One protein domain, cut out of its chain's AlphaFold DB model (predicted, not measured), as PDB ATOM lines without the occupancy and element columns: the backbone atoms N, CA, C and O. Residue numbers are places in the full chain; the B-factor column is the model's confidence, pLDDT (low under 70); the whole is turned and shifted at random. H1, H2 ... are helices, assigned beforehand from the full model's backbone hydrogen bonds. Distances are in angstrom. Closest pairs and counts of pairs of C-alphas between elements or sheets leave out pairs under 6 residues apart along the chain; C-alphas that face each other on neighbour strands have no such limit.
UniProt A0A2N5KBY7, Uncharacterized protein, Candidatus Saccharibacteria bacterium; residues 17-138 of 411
ATOM      1  N   GLU A  17     -38.540 -20.667   8.890       90.88
ATOM      2  CA  GLU A  17     -37.510 -21.703   9.001       90.88
ATOM      3  C   GLU A  17     -37.315 -22.446   7.670       90.88
ATOM      4  O   GLU A  17     -36.186 -22.592   7.203       90.88
ATOM      5  N   GLU A  18     -38.396 -22.840   6.989       91.06
ATOM      6  CA  GLU A  18     -38.311 -23.459   5.657       91.06
ATOM      7  C   GLU A  18     -37.731 -22.500   4.614       91.06
ATOM      8  O   GLU A  18     -36.885 -22.891   3.809       91.06
ATOM      9  N   ALA A  19     -38.137 -21.228   4.642       91.75
ATOM     10  CA  ALA A  19     -37.602 -20.209   3.747       91.75
ATOM     11  C   ALA A  19     -36.086 -20.019   3.942       91.75
ATOM     12  O   ALA A  19     -35.348 -19.922   2.955       91.75
ATOM     13  N   ARG A  20     -35.611 -20.025   5.197       93.06
ATOM     14  CA  ARG A  20     -34.186 -19.936   5.542       93.06
ATOM     15  C   ARG A  20     -33.400 -21.135   5.028       93.06
ATOM     16  O   ARG A  20     -32.387 -20.945   4.354       93.06
ATOM     17  N   ILE A  21     -33.866 -22.352   5.308       94.62
ATOM     18  CA  ILE A  21     -33.195 -23.579   4.859       94.62
ATOM     19  C   ILE A  21     -33.160 -23.644   3.328       94.62
ATOM     20  O   ILE A  21     -32.103 -23.912   2.761       94.62
ATOM     21  N   ASN A  22     -34.247 -23.284   2.642       94.00
ATOM     22  CA  ASN A  22     -34.271 -23.213   1.178       94.00
ATOM     23  C   ASN A  22     -33.281 -22.172   0.627       94.00
ATOM     24  O   ASN A  22     -32.642 -22.396  -0.402       94.00
ATOM     25  N   ALA A  23     -33.126 -21.028   1.299       94.19
ATOM     26  CA  ALA A  23     -32.149 -20.017   0.908       94.19
ATOM     27  C   ALA A  23     -30.701 -20.483   1.137       94.19
ATOM     28  O   ALA A  23     -29.855 -20.265   0.269       94.19
ATOM     29  N   LEU A  24     -30.425 -21.160   2.257       96.06
ATOM     30  CA  LEU A  24     -29.132 -21.791   2.530       96.06
ATOM     31  C   LEU A  24     -28.807 -22.865   1.485       96.06
ATOM     32  O   LEU A  24     -27.709 -22.857   0.936       96.06
ATOM     33  N   HIS A  25     -29.772 -23.723   1.151       96.19
ATOM     34  CA  HIS A  25     -29.618 -24.788   0.161       96.19
ATOM     35  C   HIS A  25     -29.168 -24.244  -1.202       96.19
ATOM     36  O   HIS A  25     -28.186 -24.721  -1.765       96.19
ATOM     37  N   ARG A  26     -29.792 -23.159  -1.684       95.44
ATOM     38  CA  ARG A  26     -29.378 -22.487  -2.931       95.44
ATOM     39  C   ARG A  26     -27.933 -21.988  -2.889       95.44
ATOM     40  O   ARG A  26     -27.231 -22.049  -3.899       95.44
ATOM     41  N   VAL A  27     -27.480 -21.472  -1.744       94.44
ATOM     42  CA  VAL A  27     -26.085 -21.035  -1.586       94.44
ATOM     43  C   VAL A  27     -25.131 -22.228  -1.605       94.44
ATOM     44  O   VAL A  27     -24.110 -22.156  -2.286       94.44
ATOM     45  N   LEU A  28     -25.473 -23.322  -0.921       96.31
ATOM     46  CA  LEU A  28     -24.677 -24.551  -0.921       96.31
ATOM     47  C   LEU A  28     -24.548 -25.128  -2.339       96.31
ATOM     48  O   LEU A  28     -23.435 -25.386  -2.788       96.31
ATOM     49  N   GLU A  29     -25.651 -25.240  -3.085       96.50
ATOM     50  CA  GLU A  29     -25.649 -25.718  -4.478       96.50
ATOM     51  C   GLU A  29     -24.773 -24.852  -5.392       96.50
ATOM     52  O   GLU A  29     -24.085 -25.363  -6.280       96.50
ATOM     53  N   ALA A  30     -24.788 -23.532  -5.188       92.19
ATOM     54  CA  ALA A  30     -23.943 -22.619  -5.944       92.19
ATOM     55  C   ALA A  30     -22.448 -22.855  -5.662       92.19
ATOM     56  O   ALA A  30     -21.648 -22.813  -6.595       92.19
ATOM     57  N   GLU A  31     -22.070 -23.136  -4.412       92.94
ATOM     58  CA  GLU A  31     -20.682 -23.447  -4.045       92.94
ATOM     59  C   GLU A  31     -20.239 -24.855  -4.454       92.94
ATOM     60  O   GLU A  31     -19.054 -25.061  -4.689       92.94
ATOM     61  N   VAL A  32     -21.152 -25.820  -4.593       95.50
ATOM     62  CA  VAL A  32     -20.818 -27.123  -5.196       95.50
ATOM     63  C   VAL A  32     -20.422 -26.942  -6.665       95.50
ATOM     64  O   VAL A  32     -19.443 -27.526  -7.125       95.50
ATOM     65  N   LYS A  33     -21.164 -26.107  -7.404       92.88
ATOM     66  CA  LYS A  33     -20.924 -25.856  -8.837       92.88
ATOM     67  C   LYS A  33     -19.692 -24.986  -9.091       92.88
ATOM     68  O   LYS A  33     -18.948 -25.245 -10.033       92.88
ATOM     69  N   ASP A  34     -19.504 -23.944  -8.287       88.88
ATOM     70  CA  ASP A  34     -18.411 -22.977  -8.421       88.88
ATOM     71  C   ASP A  34     -17.885 -22.573  -7.032       88.88
ATOM     72  O   ASP A  34     -18.259 -21.514  -6.506       88.88
ATOM     73  N   PRO A  35     -17.051 -23.427  -6.406       88.69
ATOM     74  CA  PRO A  35     -16.602 -23.216  -5.039       88.69
ATOM     75  C   PRO A  35     -15.712 -21.988  -4.915       88.69
ATOM     76  O   PRO A  35     -14.808 -21.741  -5.722       88.69
ATOM     77  N   THR A  36     -15.901 -21.252  -3.825       82.62
ATOM     78  CA  THR A  36     -15.150 -20.042  -3.505       82.62
ATOM     79  C   THR A  36     -13.644 -20.292  -3.551       82.62
ATOM     80  O   THR A  36     -13.069 -21.074  -2.792       82.62
ATOM     81  N   GLY A  37     -12.971 -19.562  -4.443       77.81
ATOM     82  CA  GLY A  37     -11.531 -19.681  -4.648       77.81
ATOM     83  C   GLY A  37     -11.094 -21.007  -5.267       77.81
ATOM     84  O   GLY A  37      -9.931 -21.368  -5.075       77.81
ATOM     85  N   SER A  38     -11.990 -21.714  -5.960       84.25
ATOM     86  CA  SER A  38     -11.741 -23.015  -6.590       84.25
ATOM     87  C   SER A  38     -11.209 -24.032  -5.577       84.25
ATOM     88  O   SER A  38     -10.141 -24.619  -5.751       84.25
ATOM     89  N   ASP A  39     -11.871 -24.126  -4.425       88.88
ATOM     90  CA  ASP A  39     -11.533 -25.065  -3.356       88.88
ATOM     91  C   ASP A  39     -12.477 -26.274  -3.416       88.88
ATOM     92  O   ASP A  39     -13.629 -26.192  -2.995       88.88
ATOM     93  N   SER A  40     -11.993 -27.396  -3.954       92.06
ATOM     94  CA  SER A  40     -12.774 -28.636  -4.065       92.06
ATOM     95  C   SER A  40     -13.207 -29.190  -2.706       92.06
ATOM     96  O   SER A  40     -14.227 -29.869  -2.628       92.06
ATOM     97  N   ILE A  41     -12.498 -28.857  -1.623       92.81
ATOM     98  CA  ILE A  41     -12.890 -29.252  -0.268       92.81
ATOM     99  C   ILE A  41     -14.144 -28.487   0.165       92.81
ATOM    100  O   ILE A  41     -15.033 -29.078   0.769       92.81
ATOM    101  N   ILE A  42     -14.259 -27.196  -0.182       92.94
ATOM    102  CA  ILE A  42     -15.485 -26.421   0.076       92.94
ATOM    103  C   ILE A  42     -16.664 -27.043  -0.675       92.94
ATOM    104  O   ILE A  42     -17.712 -27.243  -0.070       92.94
ATOM    105  N   ALA A  43     -16.490 -27.401  -1.952       94.81
ATOM    106  CA  ALA A  43     -17.546 -28.068  -2.720       94.81
ATOM    107  C   ALA A  43     -17.995 -29.379  -2.049       94.81
ATOM    108  O   ALA A  43     -19.189 -29.580  -1.841       94.81
ATOM    109  N   ALA A  44     -17.045 -30.223  -1.633       95.38
ATOM    110  CA  ALA A  44     -17.335 -31.484  -0.952       95.38
ATOM    111  C   ALA A  44     -18.048 -31.287   0.402       95.38
ATOM    112  O   ALA A  44     -18.985 -32.021   0.713       95.38
ATOM    113  N   MET A  45     -17.649 -30.283   1.194       94.75
ATOM    114  CA  MET A  45     -18.337 -29.920   2.441       94.75
ATOM    115  C   MET A  45     -19.764 -29.427   2.180       94.75
ATOM    116  O   MET A  45     -20.683 -29.819   2.893       94.75
ATOM    117  N   CYS A  46     -19.969 -28.588   1.160       96.25
ATOM    118  CA  CYS A  46     -21.293 -28.076   0.804       96.25
ATOM    119  C   CYS A  46     -22.235 -29.187   0.328       96.25
ATOM    120  O   CYS A  46     -23.394 -29.206   0.733       96.25
ATOM    121  N   GLU A  47     -21.742 -30.130  -0.478       96.69
ATOM    122  CA  GLU A  47     -22.510 -31.308  -0.896       96.69
ATOM    123  C   GLU A  47     -22.875 -32.199   0.303       96.69
ATOM    124  O   GLU A  47     -24.007 -32.674   0.398       96.69
ATOM    125  N   ALA A  48     -21.965 -32.362   1.269       95.06
ATOM    126  CA  ALA A  48     -22.279 -33.055   2.512       95.06
ATOM    127  C   ALA A  48     -23.368 -32.322   3.313       95.06
ATOM    128  O   ALA A  48     -24.349 -32.943   3.699       95.06
ATOM    129  N   PHE A  49     -23.267 -31.002   3.497       95.56
ATOM    130  CA  PHE A  49     -24.299 -30.232   4.201       95.56
ATOM    131  C   PHE A  49     -25.674 -30.306   3.536       95.56
ATOM    132  O   PHE A  49     -26.670 -30.361   4.247       95.56
ATOM    133  N   ILE A  50     -25.743 -30.321   2.202       96.19
ATOM    134  CA  ILE A  50     -27.004 -30.505   1.469       96.19
ATOM    135  C   ILE A  50     -27.696 -31.799   1.903       96.19
ATOM    136  O   ILE A  50     -28.877 -31.770   2.242       96.19
ATOM    137  N   TYR A  51     -26.950 -32.905   1.934       94.12
ATOM    138  CA  TYR A  51     -27.462 -34.203   2.361       94.12
ATOM    139  C   TYR A  51     -27.868 -34.192   3.844       94.12
ATOM    140  O   TYR A  51     -28.988 -34.548   4.198       94.12
ATOM    141  N   GLU A  52     -26.991 -33.695   4.718       91.88
ATOM    142  CA  GLU A  52     -27.214 -33.715   6.169       91.88
ATOM    143  C   GLU A  52     -28.357 -32.792   6.622       91.88
ATOM    144  O   GLU A  52     -29.023 -33.078   7.612       91.88
ATOM    145  N   LEU A  53     -28.640 -31.705   5.902       92.25
ATOM    146  CA  LEU A  53     -29.802 -30.846   6.175       92.25
ATOM    147  C   LEU A  53     -31.144 -31.509   5.819       92.25
ATOM    148  O   LEU A  53     -32.194 -30.983   6.195       92.25
ATOM    149  N   GLN A  54     -31.128 -32.614   5.072       89.25
ATOM    150  CA  GLN A  54     -32.322 -33.379   4.704       89.25
ATOM    151  C   GLN A  54     -32.481 -34.622   5.585       89.25
ATOM    152  O   GLN A  54     -33.594 -34.931   6.002       89.25
ATOM    153  N   GLU A  55     -31.370 -35.292   5.899       84.25
ATOM    154  CA  GLU A  55     -31.367 -36.644   6.470       84.25
ATOM    155  C   GLU A  55     -30.913 -36.707   7.946       84.25
ATOM    156  O   GLU A  55     -30.857 -37.791   8.530       84.25
ATOM    157  N   SER A  56     -30.575 -35.574   8.579       84.06
ATOM    158  CA  SER A  56     -30.016 -35.542   9.943       84.06
ATOM    159  C   SER A  56     -30.577 -34.414  10.835       84.06
ATOM    160  O   SER A  56     -31.163 -33.462  10.313       84.06
ATOM    161  N   PRO A  57     -30.307 -34.442  12.164       87.81
ATOM    162  CA  PRO A  57     -30.656 -33.376  13.113       87.81
ATOM    163  C   PRO A  57     -29.972 -32.023  12.856       87.81
ATOM    164  O   PRO A  57     -30.176 -31.060  13.602       87.81
ATOM    165  N   LEU A  58     -29.099 -31.926  11.843       88.88
ATOM    166  CA  LEU A  58     -28.411 -30.685  11.492       88.88
ATOM    167  C   LEU A  58     -29.388 -29.559  11.166       88.88
ATOM    168  O   LEU A  58     -29.117 -28.405  11.497       88.88
ATOM    169  N   LYS A  59     -30.518 -29.882  10.534       92.19
ATOM    170  CA  LYS A  59     -31.534 -28.895  10.170       92.19
ATOM    171  C   LYS A  59     -32.097 -28.191  11.402       92.19
ATOM    172  O   LYS A  59     -32.177 -26.962  11.415       92.19
ATOM    173  N   GLU A  60     -32.461 -28.953  12.426       91.69
ATOM    174  CA  GLU A  60     -32.997 -28.448  13.689       91.69
ATOM    175  C   GLU A  60     -31.958 -27.579  14.396       91.69
ATOM    176  O   GLU A  60     -32.250 -26.440  14.748       91.69
ATOM    177  N   VAL A  61     -30.711 -28.047  14.493       91.31
ATOM    178  CA  VAL A  61     -29.629 -27.291  15.144       91.31
ATOM    179  C   VAL A  61     -29.314 -25.983  14.434       91.31
ATOM    180  O   VAL A  61     -29.135 -24.952  15.084       91.31
ATOM    181  N   VAL A  62     -29.285 -25.990  13.100       93.44
ATOM    182  CA  VAL A  62     -29.097 -24.770  12.312       93.44
ATOM    183  C   VAL A  62     -30.255 -23.799  12.542       93.44
ATOM    184  O   VAL A  62     -30.012 -22.610  12.761       93.44
ATOM    185  N   ASN A  63     -31.502 -24.273  12.530       94.56
ATOM    186  CA  ASN A  63     -32.666 -23.418  12.763       94.56
ATOM    187  C   ASN A  63     -32.696 -22.839  14.176       94.56
ATOM    188  O   ASN A  63     -32.899 -21.631  14.323       94.56
ATOM    189  N   ASP A  64     -32.426 -23.657  15.189       94.38
ATOM    190  CA  ASP A  64     -32.370 -23.234  16.584       94.38
ATOM    191  C   ASP A  64     -31.263 -22.197  16.797       94.38
ATOM    192  O   ASP A  64     -31.492 -21.168  17.435       94.38
ATOM    193  N   ALA A  65     -30.082 -22.409  16.206       93.62
ATOM    194  CA  ALA A  65     -28.975 -21.461  16.287       93.62
ATOM    195  C   ALA A  65     -29.315 -20.123  15.612       93.62
ATOM    196  O   ALA A  65     -29.024 -19.054  16.158       93.62
ATOM    197  N   CYS A  66     -29.968 -20.157  14.445       93.81
ATOM    198  CA  CYS A  66     -30.416 -18.949  13.751       93.81
ATOM    199  C   CYS A  66     -31.495 -18.204  14.544       93.81
ATOM    200  O   CYS A  66     -31.423 -16.981  14.661       93.81
ATOM    201  N   ARG A  67     -32.455 -18.928  15.134       93.88
ATOM    202  CA  ARG A  67     -33.508 -18.356  15.984       93.88
ATOM    203  C   ARG A  67     -32.911 -17.681  17.214       93.88
ATOM    204  O   ARG A  67     -33.156 -16.496  17.425       93.88
ATOM    205  N   TYR A  68     -32.040 -18.376  17.945       92.50
ATOM    206  CA  TYR A  68     -31.340 -17.810  19.100       92.50
ATOM    207  C   TYR A  68     -30.564 -16.540  18.721       92.50
ATOM    208  O   TYR A  68     -30.610 -15.516  19.407       92.50
ATOM    209  N   ARG A  69     -29.851 -16.579  17.591       88.50
ATOM    210  CA  ARG A  69     -29.089 -15.434  17.090       88.50
ATOM    211  C   ARG A  69     -29.996 -14.258  16.733       88.50
ATOM    212  O   ARG A  69     -29.656 -13.125  17.072       88.50
ATOM    213  N   GLN A  70     -31.133 -14.515  16.091       88.81
ATOM    214  CA  GLN A  70     -32.126 -13.499  15.752       88.81
ATOM    215  C   GLN A  70     -32.735 -12.865  17.004       88.81
ATOM    216  O   GLN A  70     -32.811 -11.642  17.074       88.81
ATOM    217  N   GLU A  71     -33.105 -13.663  18.004       89.12
ATOM    218  CA  GLU A  71     -33.635 -13.183  19.285       89.12
ATOM    219  C   GLU A  71     -32.622 -12.303  20.021       89.12
ATOM    220  O   GLU A  71     -32.962 -11.234  20.525       89.12
ATOM    221  N   ARG A  72     -31.349 -12.716  20.040       82.44
ATOM    222  CA  ARG A  72     -30.292 -11.999  20.759       82.44
ATOM    223  C   ARG A  72     -29.792 -10.752  20.032       82.44
ATOM    224  O   ARG A  72     -29.420  -9.779  20.682       82.44
ATOM    225  N   ARG A  73     -29.703 -10.795  18.700       75.94
ATOM    226  CA  ARG A  73     -29.081  -9.738  17.879       75.94
ATOM    227  C   ARG A  73     -30.091  -8.891  17.106       75.94
ATOM    228  O   ARG A  73     -29.687  -7.963  16.415       75.94
ATOM    229  N   GLY A  74     -31.378  -9.228  17.165       78.88
ATOM    230  CA  GLY A  74     -32.438  -8.555  16.415       78.88
ATOM    231  C   GLY A  74     -32.370  -8.762  14.897       78.88
ATOM    232  O   GLY A  74     -33.064  -8.063  14.163       78.88
ATOM    233  N   ARG A  75     -31.533  -9.686  14.400       76.44
ATOM    234  CA  ARG A  75     -31.344  -9.921  12.960       76.44
ATOM    235  C   ARG A  75     -31.071 -11.378  12.621       76.44
ATOM    236  O   ARG A  75     -30.309 -12.046  13.319       76.44
ATOM    237  N   ASP A  76     -31.659 -11.833  11.517       82.06
ATOM    238  CA  ASP A  76     -31.378 -13.156  10.962       82.06
ATOM    239  C   ASP A  76     -29.990 -13.192  10.299       82.06
ATOM    240  O   ASP A  76     -29.410 -12.164   9.923       82.06
ATOM    241  N   ILE A  77     -29.443 -14.392  10.165       85.81
ATOM    242  CA  ILE A  77     -28.177 -14.626   9.492       85.81
ATOM    243  C   ILE A  77     -28.387 -14.745   7.984       85.81
ATOM    244  O   ILE A  77     -29.229 -15.492   7.494       85.81
ATOM    245  N   GLN A  78     -27.570 -14.020   7.223       86.75
ATOM    246  CA  GLN A  78     -27.576 -14.158   5.772       86.75
ATOM    247  C   GLN A  78     -27.138 -15.581   5.380       86.75
ATOM    248  O   GLN A  78     -26.134 -16.057   5.919       86.75
ATOM    249  N   PRO A  79     -27.806 -16.248   4.419       90.50
ATOM    250  CA  PRO A  79     -27.548 -17.652   4.074       90.50
ATOM    251  C   PRO A  79     -26.075 -17.975   3.789       90.50
ATOM    252  O   PRO A  79     -25.551 -19.008   4.200       90.50
ATOM    253  N   ARG A  80     -25.358 -17.055   3.143       87.38
ATOM    254  CA  ARG A  80     -23.926 -17.214   2.863       87.38
ATOM    255  C   ARG A  80     -23.034 -17.064   4.092       87.38
ATOM    256  O   ARG A  80     -22.030 -17.764   4.205       87.38
ATOM    257  N   ASN A  81     -23.404 -16.193   5.027       86.94
ATOM    258  CA  ASN A  81     -22.714 -16.104   6.311       86.94
ATOM    259  C   ASN A  81     -22.967 -17.366   7.142       86.94
ATOM    260  O   ASN A  81     -22.036 -17.863   7.767       86.94
ATOM    261  N   LEU A  82     -24.182 -17.919   7.083       92.56
ATOM    262  CA  LEU A  82     -24.526 -19.179   7.737       92.56
ATOM    263  C   LEU A  82     -23.698 -20.344   7.192       92.56
ATOM    264  O   LEU A  82     -23.049 -21.035   7.972       92.56
ATOM    265  N   MET A  83     -23.612 -20.494   5.867       93.38
ATOM    266  CA  MET A  83     -22.723 -21.474   5.240       93.38
ATOM    267  C   MET A  83     -21.271 -21.325   5.724       93.38
ATOM    268  O   MET A  83     -20.631 -22.311   6.087       93.38
ATOM    269  N   ASN A  84     -20.744 -20.097   5.755       90.25
ATOM    270  CA  ASN A  84     -19.384 -19.856   6.232       90.25
ATOM    271  C   ASN A  84     -19.208 -20.271   7.702       90.25
ATOM    272  O   ASN A  84     -18.212 -20.920   8.015       90.25
ATOM    273  N   LEU A  85     -20.160 -19.948   8.588       91.50
ATOM    274  CA  LEU A  85     -20.122 -20.390   9.988       91.50
ATOM    275  C   LEU A  85     -20.153 -21.917  10.101       91.50
ATOM    276  O   LEU A  85     -19.351 -22.469  10.847       91.50
ATOM    277  N   MET A  86     -21.001 -22.598   9.325       93.50
ATOM    278  CA  MET A  86     -21.069 -24.065   9.303       93.50
ATOM    279  C   MET A  86     -19.733 -24.687   8.876       93.50
ATOM    280  O   MET A  86     -19.222 -25.579   9.553       93.50
ATOM    281  N   ILE A  87     -19.113 -24.172   7.806       92.12
ATOM    282  CA  ILE A  87     -17.779 -24.613   7.369       92.12
ATOM    283  C   ILE A  87     -16.751 -24.398   8.486       92.12
ATOM    284  O   ILE A  87     -15.953 -25.294   8.757       92.12
ATOM    285  N   ARG A  88     -16.752 -23.231   9.152       90.69
ATOM    286  CA  ARG A  88     -15.798 -22.931  10.237       90.69
ATOM    287  C   ARG A  88     -15.992 -23.824  11.451       90.69
ATOM    288  O   ARG A  88     -14.997 -24.309  11.979       90.69
ATOM    289  N   ALA A  89     -17.233 -24.079  11.848       90.50
ATOM    290  CA  ALA A  89     -17.545 -24.935  12.983       90.50
ATOM    291  C   ALA A  89     -17.086 -26.379  12.732       90.50
ATOM    292  O   ALA A  89     -16.337 -26.938  13.530       90.50
ATOM    293  N   VAL A  90     -17.407 -26.955  11.566       89.38
ATOM    294  CA  VAL A  90     -16.932 -28.304  11.209       89.38
ATOM    295  C   VAL A  90     -15.407 -28.348  11.078       89.38
ATOM    296  O   VAL A  90     -14.772 -29.293  11.546       89.38
ATOM    297  N   GLN A  91     -14.787 -27.321  10.490       88.12
ATOM    298  CA  GLN A  91     -13.329 -27.239  10.380       88.12
ATOM    299  C   GLN A  91     -12.654 -27.172  11.759       88.12
ATOM    300  O   GLN A  91     -11.647 -27.844  11.971       88.12
ATOM    301  N   LYS A  92     -13.211 -26.406  12.702       88.44
ATOM    302  CA  LYS A  92     -12.752 -26.337  14.094       88.44
ATOM    303  C   LYS A  92     -12.819 -27.713  14.765       88.44
ATOM    304  O   LYS A  92     -11.809 -28.158  15.305       88.44
ATOM    305  N   GLN A  93     -13.953 -28.414  14.662       84.62
ATOM    306  CA  GLN A  93     -14.094 -29.778  15.195       84.62
ATOM    307  C   GLN A  93     -13.055 -30.726  14.597       84.62
ATOM    308  O   GLN A  93     -12.366 -31.461  15.302       84.62
ATOM    309  N   MET A  94     -12.867 -30.653  13.283       81.81
ATOM    310  CA  MET A  94     -11.859 -31.453  12.602       81.81
ATOM    311  C   MET A  94     -10.446 -31.199  13.114       81.81
ATOM    312  O   MET A  94      -9.692 -32.150  13.287       81.81
ATOM    313  N   LEU A  95     -10.077 -29.948  13.370       80.94
ATOM    314  CA  LEU A  95      -8.748 -29.603  13.869       80.94
ATOM    315  C   LEU A  95      -8.521 -30.068  15.312       80.94
ATOM    316  O   LEU A  95      -7.408 -30.468  15.645       80.94
ATOM    317  N   LYS A  96      -9.573 -30.082  16.135       80.94
ATOM    318  CA  LYS A  96      -9.545 -30.613  17.505       80.94
ATOM    319  C   LYS A  96      -9.264 -32.120  17.526       80.94
ATOM    320  O   LYS A  96      -8.457 -32.584  18.325       80.94
ATOM    321  N   HIS A  97      -9.882 -32.881  16.619       78.12
ATOM    322  CA  HIS A  97      -9.724 -34.342  16.555       78.12
ATOM    323  C   HIS A  97      -8.561 -34.810  15.665       78.12
ATOM    324  O   HIS A  97      -8.022 -35.897  15.873       78.12
ATOM    325  N   TYR A  98      -8.149 -33.995  14.692       78.19
ATOM    326  CA  TYR A  98      -7.090 -34.306  13.730       78.19
ATOM    327  C   TYR A  98      -6.120 -33.117  13.576       78.19
ATOM    328  O   TYR A  98      -6.116 -32.456  12.530       78.19
ATOM    329  N   PRO A  99      -5.240 -32.865  14.568       68.94
ATOM    330  CA  PRO A  99      -4.396 -31.660  14.626       68.94
ATOM    331  C   PRO A  99      -3.493 -31.448  13.407       68.94
ATOM    332  O   PRO A  99      -3.154 -30.320  13.056       68.94
ATOM    333  N   ASN A 100      -3.121 -32.530  12.719       67.38
ATOM    334  CA  ASN A 100      -2.228 -32.462  11.567       67.38
ATOM    335  C   ASN A 100      -2.934 -32.176  10.233       67.38
ATOM    336  O   ASN A 100      -2.226 -32.066   9.235       67.38
ATOM    337  N   TYR A 101      -4.271 -32.038  10.210       71.75
ATOM    338  CA  TYR A 101      -5.133 -31.882   9.022       71.75
ATOM    339  C   TYR A 101      -4.573 -32.621   7.785       71.75
ATOM    340  O   TYR A 101      -3.803 -32.041   7.013       71.75
ATOM    341  N   PRO A 102      -4.883 -33.920   7.616       64.81
ATOM    342  CA  PRO A 102      -4.161 -34.792   6.702       64.81
ATOM    343  C   PRO A 102      -4.158 -34.277   5.261       64.81
ATOM    344  O   PRO A 102      -5.183 -33.863   4.715       64.81
ATOM    345  N   ASN A 103      -2.999 -34.380   4.611       72.94
ATOM    346  CA  ASN A 103      -2.864 -34.111   3.185       72.94
ATOM    347  C   ASN A 103      -3.412 -35.302   2.377       72.94
ATOM    348  O   ASN A 103      -2.656 -36.129   1.875       72.94
ATOM    349  N   SER A 104      -4.738 -35.434   2.340       80.88
ATOM    350  CA  SER A 104      -5.451 -36.540   1.696       80.88
ATOM    351  C   SER A 104      -6.497 -36.025   0.712       80.88
ATOM    352  O   SER A 104      -7.247 -35.096   1.024       80.88
ATOM    353  N   SER A 105      -6.593 -36.667  -0.454       84.81
ATOM    354  CA  SER A 105      -7.659 -36.418  -1.433       84.81
ATOM    355  C   SER A 105      -9.040 -36.841  -0.925       84.81
ATOM    356  O   SER A 105     -10.042 -36.408  -1.481       84.81
ATOM    357  N   LEU A 106      -9.126 -37.609   0.171       85.69
ATOM    358  CA  LEU A 106     -10.405 -37.980   0.791       85.69
ATOM    359  C   LEU A 106     -11.241 -36.760   1.206       85.69
ATOM    360  O   LEU A 106     -12.461 -36.813   1.162       85.69
ATOM    361  N   TYR A 107     -10.598 -35.639   1.546       86.06
ATOM    362  CA  TYR A 107     -11.291 -34.391   1.887       86.06
ATOM    363  C   TYR A 107     -11.937 -33.691   0.684       86.06
ATOM    364  O   TYR A 107     -12.624 -32.691   0.856       86.06
ATOM    365  N   GLU A 108     -11.722 -34.182  -0.531       90.69
ATOM    366  CA  GLU A 108     -12.381 -33.686  -1.744       90.69
ATOM    367  C   GLU A 108     -13.613 -34.539  -2.090       90.69
ATOM    368  O   GLU A 108     -14.240 -34.333  -3.122       90.69
ATOM    369  N   ILE A 109     -13.968 -35.492  -1.217       92.62
ATOM    370  CA  ILE A 109     -15.091 -36.416  -1.372       92.62
ATOM    371  C   ILE A 109     -16.154 -36.080  -0.323       92.62
ATOM    372  O   ILE A 109     -15.894 -36.127   0.880       92.62
ATOM    373  N   SER A 110     -17.373 -35.774  -0.765       93.06
ATOM    374  CA  SER A 110     -18.488 -35.385   0.111       93.06
ATOM    375  C   SER A 110     -18.889 -36.470   1.106       93.06
ATOM    376  O   SER A 110     -19.099 -36.166   2.275       93.06
ATOM    377  N   VAL A 111     -18.889 -37.744   0.707       91.62
ATOM    378  CA  VAL A 111     -19.195 -38.885   1.597       91.62
ATOM    379  C   VAL A 111     -18.264 -38.940   2.816       91.62
ATOM    380  O   VAL A 111     -18.680 -39.314   3.912       91.62
ATOM    381  N   TYR A 112     -17.001 -38.536   2.664       88.94
ATOM    382  CA  TYR A 112     -16.075 -38.476   3.794       88.94
ATOM    383  C   TYR A 112     -16.472 -37.373   4.786       88.94
ATOM    384  O   TYR A 112     -16.422 -37.577   5.999       88.94
ATOM    385  N   TRP A 113     -16.929 -36.226   4.277       89.62
ATOM    386  CA  TRP A 113     -17.471 -35.147   5.099       89.62
ATOM    387  C   TRP A 113     -18.801 -35.507   5.745       89.62
ATOM    388  O   TRP A 113     -18.965 -35.193   6.913       89.62
ATOM    389  N   GLN A 114     -19.697 -36.213   5.054       88.88
ATOM    390  CA  GLN A 114     -20.913 -36.769   5.659       88.88
ATOM    391  C   GLN A 114     -20.544 -37.661   6.842       88.88
ATOM    392  O   GLN A 114     -21.048 -37.463   7.938       88.88
ATOM    393  N   HIS A 115     -19.572 -38.568   6.681       84.94
ATOM    394  CA  HIS A 115     -19.111 -39.396   7.794       84.94
ATOM    395  C   HIS A 115     -18.533 -38.569   8.948       84.94
ATOM    396  O   HIS A 115     -18.815 -38.876  10.099       84.94
ATOM    397  N   ILE A 116     -17.744 -37.528   8.670       81.38
ATOM    398  CA  ILE A 116     -17.234 -36.616   9.704       81.38
ATOM    399  C   ILE A 116     -18.386 -35.912  10.419       81.38
ATOM    400  O   ILE A 116     -18.422 -35.919  11.643       81.38
ATOM    401  N   ILE A 117     -19.304 -35.306   9.665       79.88
ATOM    402  CA  ILE A 117     -20.436 -34.542  10.183       79.88
ATOM    403  C   ILE A 117     -21.317 -35.478  11.012       79.88
ATOM    404  O   ILE A 117     -21.444 -35.264  12.208       79.88
ATOM    405  N   LEU A 118     -21.791 -36.589  10.446       72.00
ATOM    406  CA  LEU A 118     -22.587 -37.601  11.144       72.00
ATOM    407  C   LEU A 118     -21.880 -38.178  12.365       72.00
ATOM    408  O   LEU A 118     -22.480 -38.261  13.429       72.00
ATOM    409  N   ARG A 119     -20.610 -38.584  12.255       66.50
ATOM    410  CA  ARG A 119     -19.892 -39.192  13.382       66.50
ATOM    411  C   ARG A 119     -19.695 -38.203  14.526       66.50
ATOM    412  O   ARG A 119     -19.795 -38.601  15.681       66.50
ATOM    413  N   ASN A 120     -19.434 -36.944  14.194       63.44
ATOM    414  CA  ASN A 120     -19.313 -35.867  15.165       63.44
ATOM    415  C   ASN A 120     -20.679 -35.465  15.745       63.44
ATOM    416  O   ASN A 120     -20.740 -35.059  16.892       63.44
ATOM    417  N   MET A 121     -21.770 -35.586  14.985       62.47
ATOM    418  CA  MET A 121     -23.093 -35.086  15.374       62.47
ATOM    419  C   MET A 121     -23.994 -36.123  16.062       62.47
ATOM    420  O   MET A 121     -24.770 -35.771  16.940       62.47
ATOM    421  N   TYR A 122     -23.917 -37.401  15.692       64.38
ATOM    422  CA  TYR A 122     -24.838 -38.424  16.208       64.38
ATOM    423  C   TYR A 122     -24.358 -39.136  17.472       64.38
ATOM    424  O   TYR A 122     -25.176 -39.694  18.199       64.38
ATOM    425  N   PHE A 123     -23.049 -39.176  17.720       65.88
ATOM    426  CA  PHE A 123     -22.482 -39.992  18.801       65.88
ATOM    427  C   PHE A 123     -21.940 -39.172  19.976       65.88
ATOM    428  O   PHE A 123     -21.492 -39.767  20.955       65.88
ATOM    429  N   ASP A 124     -21.979 -37.839  19.893       75.19
ATOM    430  CA  ASP A 124     -21.446 -36.941  20.919       75.19
ATOM    431  C   ASP A 124     -22.302 -35.664  21.039       75.19
ATOM    432  O   ASP A 124     -22.196 -34.732  20.237       75.19
ATOM    433  N   GLU A 125     -23.167 -35.620  22.059       80.88
ATOM    434  CA  GLU A 125     -24.023 -34.459  22.354       80.88
ATOM    435  C   GLU A 125     -23.210 -33.172  22.576       80.88
ATOM    436  O   GLU A 125     -23.669 -32.086  22.217       80.88
ATOM    437  N   ALA A 126     -21.980 -33.274  23.094       83.56
ATOM    438  CA  ALA A 126     -21.146 -32.104  23.345       83.56
ATOM    439  C   ALA A 126     -20.686 -31.441  22.038       83.56
ATOM    440  O   ALA A 126     -20.573 -30.216  21.964       83.56
ATOM    441  N   ILE A 127     -20.454 -32.224  20.979       80.12
ATOM    442  CA  ILE A 127     -20.073 -31.675  19.672       80.12
ATOM    443  C   ILE A 127     -21.268 -30.985  19.000       80.12
ATOM    444  O   ILE A 127     -21.101 -29.938  18.368       80.12
ATOM    445  N   MET A 128     -22.477 -31.523  19.173       81.50
ATOM    446  CA  MET A 128     -23.715 -30.882  18.716       81.50
ATOM    447  C   MET A 128     -23.948 -29.530  19.390       81.50
ATOM    448  O   MET A 128     -24.229 -28.537  18.713       81.50
ATOM    449  N   GLU A 129     -23.785 -29.475  20.711       86.75
ATOM    450  CA  GLU A 129     -23.874 -28.234  21.483       86.75
ATOM    451  C   GLU A 129     -22.802 -27.222  21.048       86.75
ATOM    452  O   GLU A 129     -23.072 -26.024  20.922       86.75
ATOM    453  N   GLU A 130     -21.590 -27.691  20.747       86.88
ATOM    454  CA  GLU A 130     -20.505 -26.839  20.269       86.88
ATOM    455  C   GLU A 130     -20.793 -26.270  18.866       86.88
ATOM    456  O   GLU A 130     -20.568 -25.080  18.634       86.88
ATOM    457  N   LEU A 131     -21.361 -27.067  17.952       88.25
ATOM    458  CA  LEU A 131     -21.801 -26.606  16.627       88.25
ATOM    459  C   LEU A 131     -22.910 -25.551  16.734       88.25
ATOM    460  O   LEU A 131     -22.828 -24.506  16.080       88.25
ATOM    461  N   PHE A 132     -23.917 -25.799  17.579       91.31
ATOM    462  CA  PHE A 132     -24.955 -24.816  17.890       91.31
ATOM    463  C   PHE A 132     -24.325 -23.515  18.393       91.31
ATOM    464  O   PHE A 132     -24.596 -22.444  17.853       91.31
ATOM    465  N   THR A 133     -23.444 -23.612  19.390       89.69
ATOM    466  CA  THR A 133     -22.787 -22.467  20.033       89.69
ATOM    467  C   THR A 133     -21.984 -21.647  19.025       89.69
ATOM    468  O   THR A 133     -22.074 -20.416  19.013       89.69
ATOM    469  N   ASP A 134     -21.237 -22.311  18.144       89.50
ATOM    470  CA  ASP A 134     -20.431 -21.656  17.118       89.50
ATOM    471  C   ASP A 134     -21.302 -20.877  16.117       89.50
ATOM    472  O   ASP A 134     -21.007 -19.719  15.817       89.50
ATOM    473  N   ILE A 135     -22.413 -21.453  15.646       90.06
ATOM    474  CA  ILE A 135     -23.329 -20.776  14.711       90.06
ATOM    475  C   ILE A 135     -24.122 -19.659  15.416       90.06
ATOM    476  O   ILE A 135     -24.273 -18.550  14.887       90.06
ATOM    477  N   ALA A 136     -24.623 -19.928  16.622       88.94
ATOM    478  CA  ALA A 136     -25.503 -19.028  17.355       88.94
ATOM    479  C   ALA A 136     -24.760 -17.790  17.877       88.94
ATOM    480  O   ALA A 136     -25.264 -16.666  17.776       88.94
ATOM    481  N   LEU A 137     -23.556 -17.978  18.428       84.38
ATOM    482  CA  LEU A 137     -22.875 -16.946  19.210       84.38
ATOM    483  C   LEU A 137     -21.715 -16.276  18.480       84.38
ATOM    484  O   LEU A 137     -21.488 -15.083  18.707       84.38
ATOM    485  N   ARG A 138     -20.989 -16.996  17.618       84.00
ATOM    486  CA  ARG A 138     -19.727 -16.497  17.054       84.00
ATOM    487  C   ARG A 138     -19.921 -15.719  15.756       84.00
ATOM    488  O   ARG A 138     -20.933 -15.822  15.063       84.00
TER     489      ARG A 138
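AT A GLANCE: This is residues 17 to 138 of the 411 residues of an uncharacterized protein of Candidatus Saccharibacteria bacterium (UniProt A0A2N5KBY7). A compact cluster of crossed helices: the longest, H4, runs along one side of the body, with the hairpin of H1 and H2 at one edge and H7 at the other, while H6 lies across from it on the opposite side. H3 pairs with H7 at one end of the long axis, and small H5 sits at the other end. The printed part has 122 residues and seven named helices, H1 to H7 in chain order, no named strand, and is all helix. It is compact, with a radius of gyration of the C-alphas of 13.7 A and spans of 41 by 32 by 24 A.

IN THESE COORDINATES: H4, residues 79 to 97, is 27.4 A long, from C-alpha 79 at (-27.548, -17.652, 4.074). H1 is residues 17 to 33, 24.7 A, from C-alpha 17 at (-37.510, -21.703, 9.001). H2, residues 40 to 55, is 22.8 A; H3, residues 58 to 73, is 21.9 A. H5 is residues 105 to 108, H6 residues 110 to 122, and H7 residues 125 to 137, ending at C-alpha 137 at (-22.875, -16.946, 19.210).

HOW THE PARTS SIT: H4 touches H7, closest C-alphas Leu 85 and Ile 135, 5.7 A, at a steep tilt of 40 degrees, opposite ways. With residues 79 to 83 alone H4 touches H1, closest C-alphas Leu 24 and Pro 79, 4.7 A. H1 and H2 form a helical hairpin, closest C-alphas Val 32 and Ala 43, 4.2 A. H2 touches H6, closest C-alphas Ala 44 and Ser 110, 4.2 A; its residues 40 to 44 alone touch H5, closest C-alphas Ile 41 and Glu 108, 4.7 A. H3 touches H7, closest C-alphas Ala 65 and Ala 136, 4.4 A. Every O i to N i+4 pair is within hydrogen-bond range in H1, H3, H4, H6 and H7; in H2 11 of 12 are, and H5 is too short for such a pair.

THE WHOLE: The C-alphas farthest apart, of Gly 74 and Ser 104, are 41.6 A apart. The printed part has no cut and no long link. Mean pLDDT of the printed part is 87.1; residues 99 to 100, 102 and 119 to 123 are under 70.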